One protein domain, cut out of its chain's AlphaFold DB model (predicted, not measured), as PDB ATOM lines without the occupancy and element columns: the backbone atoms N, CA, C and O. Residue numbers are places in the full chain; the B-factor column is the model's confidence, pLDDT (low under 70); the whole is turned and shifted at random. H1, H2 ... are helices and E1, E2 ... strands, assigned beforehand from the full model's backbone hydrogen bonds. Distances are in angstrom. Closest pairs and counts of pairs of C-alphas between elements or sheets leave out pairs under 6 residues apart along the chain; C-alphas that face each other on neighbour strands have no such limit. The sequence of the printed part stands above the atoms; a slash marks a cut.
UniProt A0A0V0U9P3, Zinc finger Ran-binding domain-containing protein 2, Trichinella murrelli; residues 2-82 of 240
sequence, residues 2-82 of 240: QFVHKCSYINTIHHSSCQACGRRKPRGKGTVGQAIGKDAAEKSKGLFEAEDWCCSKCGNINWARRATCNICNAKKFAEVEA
ATOM      1  N   GLN A   2      -2.106 -18.092 -20.793       44.97
ATOM      2  CA  GLN A   2      -1.968 -19.220 -19.882       44.97
ATOM      3  C   GLN A   2      -2.023 -18.528 -18.491       44.97
ATOM      4  O   GLN A   2      -1.420 -17.475 -18.311       44.97
ATOM      5  N   PHE A   3      -2.831 -19.011 -17.545       53.78
ATOM      6  CA  PHE A   3      -3.103 -18.298 -16.285       53.78
ATOM      7  C   PHE A   3      -1.956 -18.451 -15.265       53.78
ATOM      8  O   PHE A   3      -1.684 -19.577 -14.866       53.78
ATOM      9  N   VAL A   4      -1.332 -17.359 -14.798       52.94
ATOM     10  CA  VAL A   4      -0.355 -17.386 -13.688       52.94
ATOM     11  C   VAL A   4      -0.903 -16.604 -12.505       52.94
ATOM     12  O   VAL A   4      -1.047 -15.384 -12.554       52.94
ATOM     13  N   HIS A   5      -1.179 -17.305 -11.406       56.78
ATOM     14  CA  HIS A   5      -1.262 -16.648 -10.109       56.78
ATOM     15  C   HIS A   5      -0.828 -17.602  -8.991       56.78
ATOM     16  O   HIS A   5      -1.520 -18.568  -8.669       56.78
ATOM     17  N   LYS A   6       0.329 -17.293  -8.387       53.94
ATOM     18  CA  LYS A   6       1.058 -18.031  -7.328       53.94
ATOM     19  C   LYS A   6       1.544 -19.442  -7.687       53.94
ATOM     20  O   LYS A   6       2.682 -19.758  -7.365       53.94
ATOM     21  N   CYS A   7       0.732 -20.269  -8.347       61.81
ATOM     22  CA  CYS A   7       1.188 -21.487  -9.015       61.81
ATOM     23  C   CYS A   7       1.842 -21.043 -10.342       61.81
ATOM     24  O   CYS A   7       1.146 -20.481 -11.179       61.81
ATOM     25  N   SER A   8       3.141 -21.271 -10.582       64.94
ATOM     26  CA  SER A   8       3.741 -21.106 -11.933       64.94
ATOM     27  C   SER A   8       3.190 -22.128 -12.946       64.94
ATOM     28  O   SER A   8       3.662 -22.214 -14.072       64.94
ATOM     29  N   TYR A   9       2.215 -22.935 -12.524       73.06
ATOM     30  CA  TYR A   9       1.478 -23.861 -13.355       73.06
ATOM     31  C   TYR A   9       0.493 -23.108 -14.224       73.06
ATOM     32  O   TYR A   9      -0.264 -22.268 -13.732       73.06
ATOM     33  N   ILE A  10       0.467 -23.470 -15.498       71.62
ATOM     34  CA  ILE A  10      -0.213 -22.667 -16.475       71.62
ATOM     35  C   ILE A  10      -1.304 -23.437 -17.213       71.62
ATOM     36  O   ILE A  10      -1.059 -24.283 -18.071       71.62
ATOM     37  N   ASN A  11      -2.542 -23.090 -16.871       70.06
ATOM     38  CA  ASN A  11      -3.749 -23.725 -17.381       70.06
ATOM     39  C   ASN A  11      -4.035 -23.430 -18.860       70.06
ATOM     40  O   ASN A  11      -3.702 -22.361 -19.385       70.06
ATOM     41  N   THR A  12      -4.821 -24.316 -19.477       72.94
ATOM     42  CA  THR A  12      -5.554 -24.004 -20.711       72.94
ATOM     43  C   THR A  12      -6.668 -22.975 -20.453       72.94
ATOM     44  O   THR A  12      -7.096 -22.735 -19.321       72.94
ATOM     45  N   ILE A  13      -7.133 -22.322 -21.519       66.38
ATOM     46  CA  ILE A  13      -7.995 -21.129 -21.454       66.38
ATOM     47  C   ILE A  13      -9.369 -21.416 -20.823       66.38
ATOM     48  O   ILE A  13      -9.939 -20.526 -20.189       66.38
ATOM     49  N   HIS A  14      -9.876 -22.642 -20.972       72.81
ATOM     50  CA  HIS A  14     -11.225 -23.030 -20.551       72.81
ATOM     51  C   HIS A  14     -11.355 -23.262 -19.042       72.81
ATOM     52  O   HIS A  14     -12.466 -23.266 -18.512       72.81
ATOM     53  N   HIS A  15     -10.244 -23.436 -18.322       75.00
ATOM     54  CA  HIS A  15     -10.311 -23.682 -16.887       75.00
ATOM     55  C   HIS A  15     -10.586 -22.391 -16.113       75.00
ATOM     56  O   HIS A  15      -9.821 -21.424 -16.158       75.00
ATOM     57  N   SER A  16     -11.665 -22.412 -15.334       75.00
ATOM     58  CA  SER A  16     -12.055 -21.328 -14.427       75.00
ATOM     59  C   SER A  16     -11.276 -21.327 -13.097       75.00
ATOM     60  O   SER A  16     -11.412 -20.383 -12.313       75.00
ATOM     61  N   SER A  17     -10.422 -22.333 -12.858       79.19
ATOM     62  CA  SER A  17      -9.549 -22.494 -11.680       79.19
ATOM     63  C   SER A  17      -8.194 -23.154 -12.020       79.19
ATOM     64  O   SER A  17      -8.156 -24.015 -12.894       79.19
ATOM     65  N   CYS A  18      -7.082 -22.773 -11.350       78.44
ATOM     66  CA  CYS A  18      -5.730 -23.379 -11.496       78.44
ATOM     67  C   CYS A  18      -5.818 -24.889 -11.238       78.44
ATOM     68  O   CYS A  18      -6.255 -25.275 -10.156       78.44
ATOM     69  N   GLN A  19      -5.380 -25.739 -12.172       80.88
ATOM     70  CA  GLN A  19      -5.432 -27.194 -11.957       80.88
ATOM     71  C   GLN A  19      -4.430 -27.659 -10.890       80.88
ATOM     72  O   GLN A  19      -4.676 -28.653 -10.222       80.88
ATOM     73  N   ALA A  20      -3.342 -26.913 -10.669       79.62
ATOM     74  CA  ALA A  20      -2.353 -27.250  -9.644       79.62
ATOM     75  C   ALA A  20      -2.707 -26.763  -8.226       79.62
ATOM     76  O   ALA A  20      -2.316 -27.398  -7.256       79.62
ATOM     77  N   CYS A  21      -3.405 -25.629  -8.069       78.75
ATOM     78  CA  CYS A  21      -3.684 -25.051  -6.738       78.75
ATOM     79  C   CYS A  21      -5.162 -24.750  -6.452       78.75
ATOM     80  O   CYS A  21      -5.477 -24.160  -5.419       78.75
ATOM     81  N   GLY A  22      -6.071 -25.065  -7.377       77.06
ATOM     82  CA  GLY A  22      -7.520 -24.892  -7.226       77.06
ATOM     83  C   GLY A  22      -8.034 -23.445  -7.212       77.06
ATOM     84  O   GLY A  22      -9.244 -23.227  -7.263       77.06
ATOM     85  N   ARG A  23      -7.162 -22.426  -7.166       75.50
ATOM     86  CA  ARG A  23      -7.587 -21.014  -7.112       75.50
ATOM     87  C   ARG A  23      -8.342 -20.603  -8.371       75.50
ATOM     88  O   ARG A  23      -7.898 -20.881  -9.481       75.50
ATOM     89  N   ARG A  24      -9.456 -19.891  -8.192       75.00
ATOM     90  CA  ARG A  24     -10.272 -19.359  -9.292       75.00
ATOM     91  C   ARG A  24      -9.571 -18.231 -10.042       75.00
ATOM     92  O   ARG A  24      -8.760 -17.497  -9.479       75.00
ATOM     93  N   LYS A  25      -9.960 -18.068 -11.304       69.50
ATOM     94  CA  LYS A  25      -9.561 -16.943 -12.148       69.50
ATOM     95  C   LYS A  25     -10.049 -15.609 -11.535       69.50
ATOM     96  O   LYS A  25     -11.245 -15.490 -11.260       69.50
ATOM     97  N   PRO A  26      -9.175 -14.612 -11.310       63.56
ATOM     98  CA  PRO A  26      -9.541 -13.273 -10.901       63.56
ATOM     99  C   PRO A  26     -10.335 -12.633 -12.033       63.56
ATOM    100  O   PRO A  26      -9.933 -12.662 -13.198       63.56
ATOM    101  N   ARG A  27     -11.490 -12.078 -11.682       62.56
ATOM    102  CA  ARG A  27     -12.267 -11.227 -12.579       62.56
ATOM    103  C   ARG A  27     -11.782  -9.799 -12.360       62.56
ATOM    104  O   ARG A  27     -11.772  -9.341 -11.217       62.56
ATOM    105  N   GLY A  28     -11.348  -9.129 -13.423       59.03
ATOM    106  CA  GLY A  28     -10.976  -7.718 -13.344       59.03
ATOM    107  C   GLY A  28     -12.190  -6.873 -12.966       59.03
ATOM    108  O   GLY A  28     -13.297  -7.109 -13.456       59.03
ATOM    109  N   LYS A  29     -11.994  -5.919 -12.056       56.12
ATOM    110  CA  LYS A  29     -13.021  -4.950 -11.662       56.12
ATOM    111  C   LYS A  29     -12.915  -3.737 -12.596       56.12
ATOM    112  O   LYS A  29     -11.899  -3.053 -12.589       56.12
ATOM    113  N   GLY A  30     -13.944  -3.485 -13.404       58.06
ATOM    114  CA  GLY A  30     -14.196  -2.186 -14.054       58.06
ATOM    115  C   GLY A  30     -13.439  -1.845 -15.348       58.06
ATOM    116  O   GLY A  30     -13.921  -1.014 -16.106       58.06
ATOM    117  N   THR A  31     -12.312  -2.484 -15.675       61.69
ATOM    118  CA  THR A  31     -11.570  -2.208 -16.928       61.69
ATOM    119  C   THR A  31     -11.204  -3.495 -17.663       61.69
ATOM    120  O   THR A  31     -10.874  -4.500 -17.034       61.69
ATOM    121  N   VAL A  32     -11.308  -3.515 -19.000       65.88
ATOM    122  CA  VAL A  32     -11.075  -4.735 -19.802       65.88
ATOM    123  C   VAL A  32      -9.598  -5.132 -19.871       65.88
ATOM    124  O   VAL A  32      -9.315  -6.315 -20.051       65.88
ATOM    125  N   GLY A  33      -8.667  -4.197 -19.688       67.94
ATOM    126  CA  GLY A  33      -7.232  -4.462 -19.709       67.94
ATOM    127  C   GLY A  33      -6.534  -3.909 -18.479       67.94
ATOM    128  O   GLY A  33      -6.152  -2.744 -18.453       67.94
ATOM    129  N   GLN A  34      -6.330  -4.766 -17.481       76.06
ATOM    130  CA  GLN A  34      -5.507  -4.438 -16.322       76.06
ATOM    131  C   GLN A  34      -4.098  -4.998 -16.530       76.06
ATOM    132  O   GLN A  34      -3.940  -6.177 -16.863       76.06
ATOM    133  N   ALA A  35      -3.081  -4.153 -16.343       81.94
ATOM    134  CA  ALA A  35      -1.690  -4.591 -16.341       81.94
ATOM    135  C   ALA A  35      -1.466  -5.619 -15.223       81.94
ATOM    136  O   ALA A  35      -2.016  -5.490 -14.125       81.94
ATOM    137  N   ILE A  36      -0.670  -6.643 -15.509       77.62
ATOM    138  CA  ILE A  36      -0.358  -7.725 -14.569       77.62
ATOM    139  C   ILE A  36       0.472  -7.201 -13.389       77.62
ATOM    140  O   ILE A  36       0.278  -7.645 -12.255       77.62
ATOM    141  N   GLY A  37       1.336  -6.213 -13.644       80.44
ATOM    142  CA  GLY A  37       2.167  -5.567 -12.633       80.44
ATOM    143  C   GLY A  37       3.487  -6.298 -12.373       80.44
ATOM    144  O   GLY A  37       3.644  -7.485 -12.667       80.44
ATOM    145  N   LYS A  38       4.455  -5.564 -11.807       78.88
ATOM    146  CA  LYS A  38       5.837  -6.027 -11.582       78.88
ATOM    147  C   LYS A  38       5.906  -7.291 -10.719       78.88
ATOM    148  O   LYS A  38       6.564  -8.252 -11.098       78.88
ATOM    149  N   ASP A  39       5.124  -7.350  -9.645       75.44
ATOM    150  CA  ASP A  39       5.099  -8.498  -8.730       75.44
ATOM    151  C   ASP A  39       4.684  -9.811  -9.401       75.44
ATOM    152  O   ASP A  39       5.115 -10.894  -9.001       75.44
ATOM    153  N   ALA A  40       3.764  -9.743 -10.363       71.38
ATOM    154  CA  ALA A  40       3.283 -10.922 -11.067       71.38
ATOM    155  C   ALA A  40       4.186 -11.273 -12.260       71.38
ATOM    156  O   ALA A  40       4.362 -12.462 -12.533       71.38
ATOM    157  N   ALA A  41       4.839 -10.282 -12.876       75.81
ATOM    158  CA  ALA A  41       5.917 -10.494 -13.842       75.81
ATOM    159  C   ALA A  41       7.112 -11.233 -13.206       75.81
ATOM    160  O   ALA A  41       7.526 -12.279 -13.708       75.81
ATOM    161  N   GLU A  42       7.586 -10.800 -12.034       78.38
ATOM    162  CA  GLU A  42       8.675 -11.474 -11.306       78.38
ATOM    163  C   GLU A  42       8.304 -12.910 -10.902       78.38
ATOM    164  O   GLU A  42       9.074 -13.851 -11.108       78.38
ATOM    165  N   LYS A  43       7.075 -13.125 -10.412       73.25
ATOM    166  CA  LYS A  43       6.574 -14.470 -10.052       73.25
ATOM    167  C   LYS A  43       6.412 -15.401 -11.249       73.25
ATOM    168  O   LYS A  43       6.398 -16.622 -11.075       73.25
ATOM    169  N   SER A  44       6.284 -14.847 -12.450       70.38
ATOM    170  CA  SER A  44       6.218 -15.623 -13.683       70.38
ATOM    171  C   SER A  44       7.585 -16.140 -14.147       70.38
ATOM    172  O   SER A  44       7.637 -16.874 -15.130       70.38
ATOM    173  N   LYS A  45       8.679 -15.806 -13.437       75.50
ATOM    174  CA  LYS A  45      10.059 -16.184 -13.787       75.50
ATOM    175  C   LYS A  45      10.437 -15.780 -15.221       75.50
ATOM    176  O   LYS A  45      11.091 -16.540 -15.928       75.50
ATOM    177  N   GLY A  46      10.001 -14.592 -15.648       76.31
ATOM    178  CA  GLY A  46      10.293 -14.044 -16.977       76.31
ATOM    179  C   GLY A  46       9.355 -14.506 -18.093       76.31
ATOM    180  O   GLY A  46       9.629 -14.237 -19.256       76.31
ATOM    181  N   LEU A  47       8.253 -15.191 -17.772       76.88
ATOM    182  CA  LEU A  47       7.257 -15.574 -18.775       76.88
ATOM    183  C   LEU A  47       6.379 -14.393 -19.224       76.88
ATOM    184  O   LEU A  47       5.892 -14.391 -20.352       76.88
ATOM    185  N   PHE A  48       6.167 -13.414 -18.343       80.69
ATOM    186  CA  PHE A  48       5.363 -12.224 -18.606       80.69
ATOM    187  C   PHE A  48       6.087 -10.957 -18.171       80.69
ATOM    188  O   PHE A  48       6.781 -10.944 -17.149       80.69
ATOM    189  N   GLU A  49       5.866  -9.886 -18.923       82.88
ATOM    190  CA  GLU A  49       6.342  -8.550 -18.583       82.88
ATOM    191  C   GLU A  49       5.319  -7.804 -17.720       82.88
ATOM    192  O   GLU A  49       4.125  -8.111 -17.702       82.88
ATOM    193  N   ALA A  50       5.775  -6.784 -16.992       82.81
ATOM    194  CA  ALA A  50       4.905  -5.995 -16.118       82.81
ATOM    195  C   ALA A  50       3.798  -5.248 -16.888       82.81
ATOM    196  O   ALA A  50       2.738  -4.968 -16.320       82.81
ATOM    197  N   GLU A  51       4.050  -4.939 -18.163       85.00
ATOM    198  CA  GLU A  51       3.136  -4.227 -19.063       85.00
ATOM    199  C   GLU A  51       2.155  -5.146 -19.803       85.00
ATOM    200  O   GLU A  51       1.199  -4.664 -20.431       85.00
ATOM    201  N   ASP A  52       2.353  -6.465 -19.720       89.12
ATOM    202  CA  ASP A  52       1.382  -7.424 -20.228       89.12
ATOM    203  C   ASP A  52       0.064  -7.270 -19.472       89.12
ATOM    204  O   ASP A  52       0.018  -6.959 -18.277       89.12
ATOM    205  N   TRP A  53      -1.042  -7.465 -20.185       86.62
ATOM    206  CA  TRP A  53      -2.363  -7.149 -19.659       86.62
ATOM    207  C   TRP A  53      -3.292  -8.355 -19.683       86.62
ATOM    208  O   TRP A  53      -3.371  -9.107 -20.659       86.62
ATOM    209  N   CYS A  54      -4.034  -8.527 -18.593       85.50
ATOM    210  CA  CYS A  54      -5.047  -9.561 -18.464       85.50
ATOM    211  C   CYS A  54      -6.397  -9.025 -18.949       85.50
ATOM    212  O   CYS A  54      -6.859  -7.973 -18.506       85.50
ATOM    213  N   CYS A  55      -7.041  -9.752 -19.861       85.38
ATOM    214  CA  CYS A  55      -8.366  -9.414 -20.360       85.38
ATOM    215  C   CYS A  55      -9.437  -9.720 -19.311       85.38
ATOM    216  O   CYS A  55      -9.643 -10.879 -18.977       85.38
ATOM    217  N   SER A  56     -10.219  -8.743 -18.865       81.25
ATOM    218  CA  SER A  56     -11.252  -8.982 -17.843       81.25
ATOM    219  C   SER A  56     -12.462  -9.782 -18.343       81.25
ATOM    220  O   SER A  56     -13.158 -10.384 -17.530       81.25
ATOM    221  N   LYS A  57     -12.696  -9.844 -19.667       79.12
ATOM    222  CA  LYS A  57     -13.803 -10.625 -20.261       79.12
ATOM    223  C   LYS A  57     -13.523 -12.127 -20.265       79.12
ATOM    224  O   LYS A  57     -14.345 -12.911 -19.810       79.12
ATOM    225  N   CYS A  58     -12.371 -12.534 -20.800       79.50
ATOM    226  CA  CYS A  58     -12.026 -13.951 -20.963       79.50
ATOM    227  C   CYS A  58     -10.877 -14.408 -20.058       79.50
ATOM    228  O   CYS A  58     -10.587 -15.599 -19.992       79.50
ATOM    229  N   GLY A  59     -10.203 -13.490 -19.362       78.25
ATOM    230  CA  GLY A  59      -9.050 -13.740 -18.496       78.25
ATOM    231  C   GLY A  59      -7.794 -14.222 -19.230       78.25
ATOM    232  O   GLY A  59      -6.987 -14.938 -18.640       78.25
ATOM    233  N   ASN A  60      -7.668 -13.936 -20.529       85.75
ATOM    234  CA  ASN A  60      -6.446 -14.205 -21.287       85.75
ATOM    235  C   ASN A  60      -5.390 -13.129 -21.024       85.75
ATOM    236  O   ASN A  60      -5.735 -11.950 -20.997       85.75
ATOM    237  N   ILE A  61      -4.122 -13.523 -20.917       85.62
ATOM    238  CA  ILE A  61      -2.995 -12.589 -20.863       85.62
ATOM    239  C   ILE A  61      -2.579 -12.247 -22.296       85.62
ATOM    240  O   ILE A  61      -2.415 -13.138 -23.133       85.62
ATOM    241  N   ASN A  62      -2.455 -10.960 -22.598       88.69
ATOM    242  CA  ASN A  62      -2.044 -10.457 -23.902       88.69
ATOM    243  C   ASN A  62      -0.767  -9.627 -23.756       88.69
ATOM    244  O   ASN A  62      -0.598  -8.921 -22.763       88.69
ATOM    245  N   TRP A  63       0.075  -9.668 -24.790       90.62
ATOM    246  CA  TRP A  63       1.283  -8.852 -24.850       90.62
ATOM    247  C   TRP A  63       0.979  -7.358 -24.778       90.62
ATOM    248  O   TRP A  63       0.010  -6.901 -25.401       90.62
ATOM    249  N   ALA A  64       1.843  -6.601 -24.099       87.75
ATOM    250  CA  ALA A  64       1.722  -5.153 -23.892       87.75
ATOM    251  C   ALA A  64       1.328  -4.372 -25.163       87.75
ATOM    252  O   ALA A  64       0.405  -3.550 -25.129       87.75
ATOM    253  N   ARG A  65       1.964  -4.717 -26.297       89.19
ATOM    254  CA  ARG A  65       1.774  -4.111 -27.630       89.19
ATOM    255  C   ARG A  65       0.392  -4.312 -28.260       89.19
ATOM    256  O   ARG A  65       0.073  -3.662 -29.250       89.19
ATOM    257  N   ARG A  66      -0.414  -5.258 -27.771       89.69
ATOM    258  CA  ARG A  66      -1.728  -5.552 -28.362       89.69
ATOM    259  C   ARG A  66      -2.783  -4.596 -27.819       89.69
ATOM    260  O   ARG A  66      -2.974  -4.505 -26.608       89.69
ATOM    261  N   ALA A  67      -3.526  -3.967 -28.727       89.88
ATOM    262  CA  ALA A  67      -4.691  -3.148 -28.394       89.88
ATOM    263  C   ALA A  67      -5.965  -3.980 -28.143       89.88
ATOM    264  O   ALA A  67      -6.899  -3.502 -27.500       89.88
ATOM    265  N   THR A  68      -6.013  -5.222 -28.633       91.44
ATOM    266  CA  THR A  68      -7.166  -6.127 -28.534       91.44
ATOM    267  C   THR A  68      -6.763  -7.501 -28.006       91.44
ATOM    268  O   THR A  68      -5.623  -7.954 -28.165       91.44
ATOM    269  N   CYS A  69      -7.699  -8.174 -27.336       90.44
ATOM    270  CA  CYS A  69      -7.466  -9.509 -26.805       90.44
ATOM    271  C   CYS A  69      -7.357 -10.536 -27.936       90.44
ATOM    272  O   CYS A  69      -8.237 -10.605 -28.784       90.44
ATOM    273  N   ASN A  70      -6.350 -11.409 -27.880       89.75
ATOM    274  CA  ASN A  70      -6.127 -12.454 -28.886       89.75
ATOM    275  C   ASN A  70      -7.207 -13.553 -28.927       89.75
ATOM    276  O   ASN A  70      -7.165 -14.411 -29.797       89.75
ATOM    277  N   ILE A  71      -8.118 -13.586 -27.951       85.62
ATOM    278  CA  ILE A  71      -9.147 -14.630 -27.849       85.62
ATOM    279  C   ILE A  71     -10.526 -14.059 -28.142       85.62
ATOM    280  O   ILE A  71     -11.223 -14.548 -29.017       85.62
ATOM    281  N   CYS A  72     -10.936 -13.038 -27.392       86.88
ATOM    282  CA  CYS A  72     -12.287 -12.488 -27.493       86.88
ATOM    283  C   CYS A  72     -12.352 -11.141 -28.220       86.88
ATOM    284  O   CYS A  72     -13.391 -10.490 -28.175       86.88
ATOM    285  N   ASN A  73     -11.242 -10.674 -28.805       88.81
ATOM    286  CA  ASN A  73     -11.130  -9.392 -29.516       88.81
ATOM    287  C   ASN A  73     -11.555  -8.148 -28.715       88.81
ATOM    288  O   ASN A  73     -11.691  -7.057 -29.262       88.81
ATOM    289  N   ALA A  74     -11.708  -8.269 -27.394       86.31
ATOM    290  CA  ALA A  74     -12.065  -7.146 -26.542       86.31
ATOM    291  C   ALA A  74     -10.938  -6.101 -26.512       86.31
ATOM    292  O   ALA A  74      -9.764  -6.459 -26.390       86.31
ATOM    293  N   LYS A  75     -11.297  -4.816 -26.609       86.94
ATOM    294  CA  LYS A  75     -10.346  -3.695 -26.565       86.94
ATOM    295  C   LYS A  75      -9.708  -3.575 -25.176       86.94
ATOM    296  O   LYS A  75     -10.403  -3.709 -24.171       86.94
ATOM    297  N   LYS A  76      -8.404  -3.281 -25.125       79.44
ATOM    298  CA  LYS A  76      -7.610  -3.094 -23.893       79.44
ATOM    299  C   LYS A  76      -8.193  -1.992 -22.998       79.44
ATOM    300  O   LYS A  76      -8.332  -2.195 -21.799       79.44
ATOM    301  N   PHE A  77      -8.604  -0.874 -23.595       74.38
ATOM    302  CA  PHE A  77      -9.162   0.295 -22.903       74.38
ATOM    303  C   PHE A  77     -10.672   0.454 -23.122       74.38
ATOM    304  O   PHE A  77     -11.160   1.564 -23.289       74.38
ATOM    305  N   ALA A  78     -11.426  -0.646 -23.180       66.75
ATOM    306  CA  ALA A  78     -12.876  -0.528 -23.080       66.75
ATOM    307  C   ALA A  78     -13.258  -0.311 -21.612       66.75
ATOM    308  O   ALA A  78     -12.884  -1.113 -20.744       66.75
ATOM    309  N   GLU A  79     -13.996   0.765 -21.354       59.38
ATOM    310  CA  GLU A  79     -14.699   0.965 -20.094       59.38
ATOM    311  C   GLU A  79     -15.704  -0.182 -19.947       59.38
ATOM    312  O   GLU A  79     -16.474  -0.479 -20.864       59.38
ATOM    313  N   VAL A  80     -15.628  -0.926 -18.841       59.97
ATOM    314  CA  VAL A  80     -16.675  -1.899 -18.535       59.97
ATOM    315  C   VAL A  80     -17.808  -1.081 -17.948       59.97
ATOM    316  O   VAL A  80     -17.827  -0.843 -16.742       59.97
ATOM    317  N   GLU A  81     -18.719  -0.626 -18.804       58.66
ATOM    318  CA  GLU A  81     -19.989  -0.055 -18.365       58.66
ATOM    319  C   GLU A  81     -20.593  -0.983 -17.306       58.66
ATOM    320  O   GLU A  81     -20.729  -2.203 -17.489       58.66
ATOM    321  N   ALA A  82     -20.837  -0.413 -16.127       58.69
ATOM    322  CA  ALA A  82     -21.334  -1.170 -14.999       58.69
ATOM    323  C   ALA A  82     -22.688  -1.774 -15.387       58.69
ATOM    324  O   ALA A  82     -23.603  -1.063 -15.793       58.69
TER     325      ALA A  82
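What this domain is: This is residues 2 to 82 of the 240 residues of the protein "Zinc finger Ran-binding domain-containing protein 2" of Trichinella murrelli (UniProt A0A0V0U9P3). Little of this model is regular structure: two small two-stranded ribbons, E1 with E2 and E3 with E4, are set apart among loops, with the short helix H1 between E3 and E4 in the chain. The 81 printed residues hold 20 in named elements, in the order E1, E2, E3, H1, E4; both sheets are antiparallel and the class is mixed. It is compact, with a radius of gyration of the C-alphas of 12.0 A and spans of 33 by 23 by 19 A.

Where its parts are: Find C-alpha 3 at (-3.103, -18.298, -16.285), where E1, residues 3 to 5, begins. E2 is residues 7 to 11, 10.0 A long; E3 is 33 to 35; H1 is 38 to 43, 8.6 A; E4, 53 to 55, ends at (-8.366, -9.414, -20.360).

How they stand to each other: Hairpin E1 and E2 has N 7 and O 5 at 2.8 A. In E3 and E4, look for N 54 and O 34, 2.9 A. Residues 53 to 54 of E4 also pair with 61 to 62, antiparallel. The closest C-alphas of E1 and H1, His 5 and Ala 40, are 7.4 A apart. H1 has every O i to N i+4 pair within hydrogen-bond range.

The domain as a whole: The printed part has no cut. The link E2 to E3 is long. Confidence is low at residues 2 to 8, 13, 25 to 33 and 78 to 82.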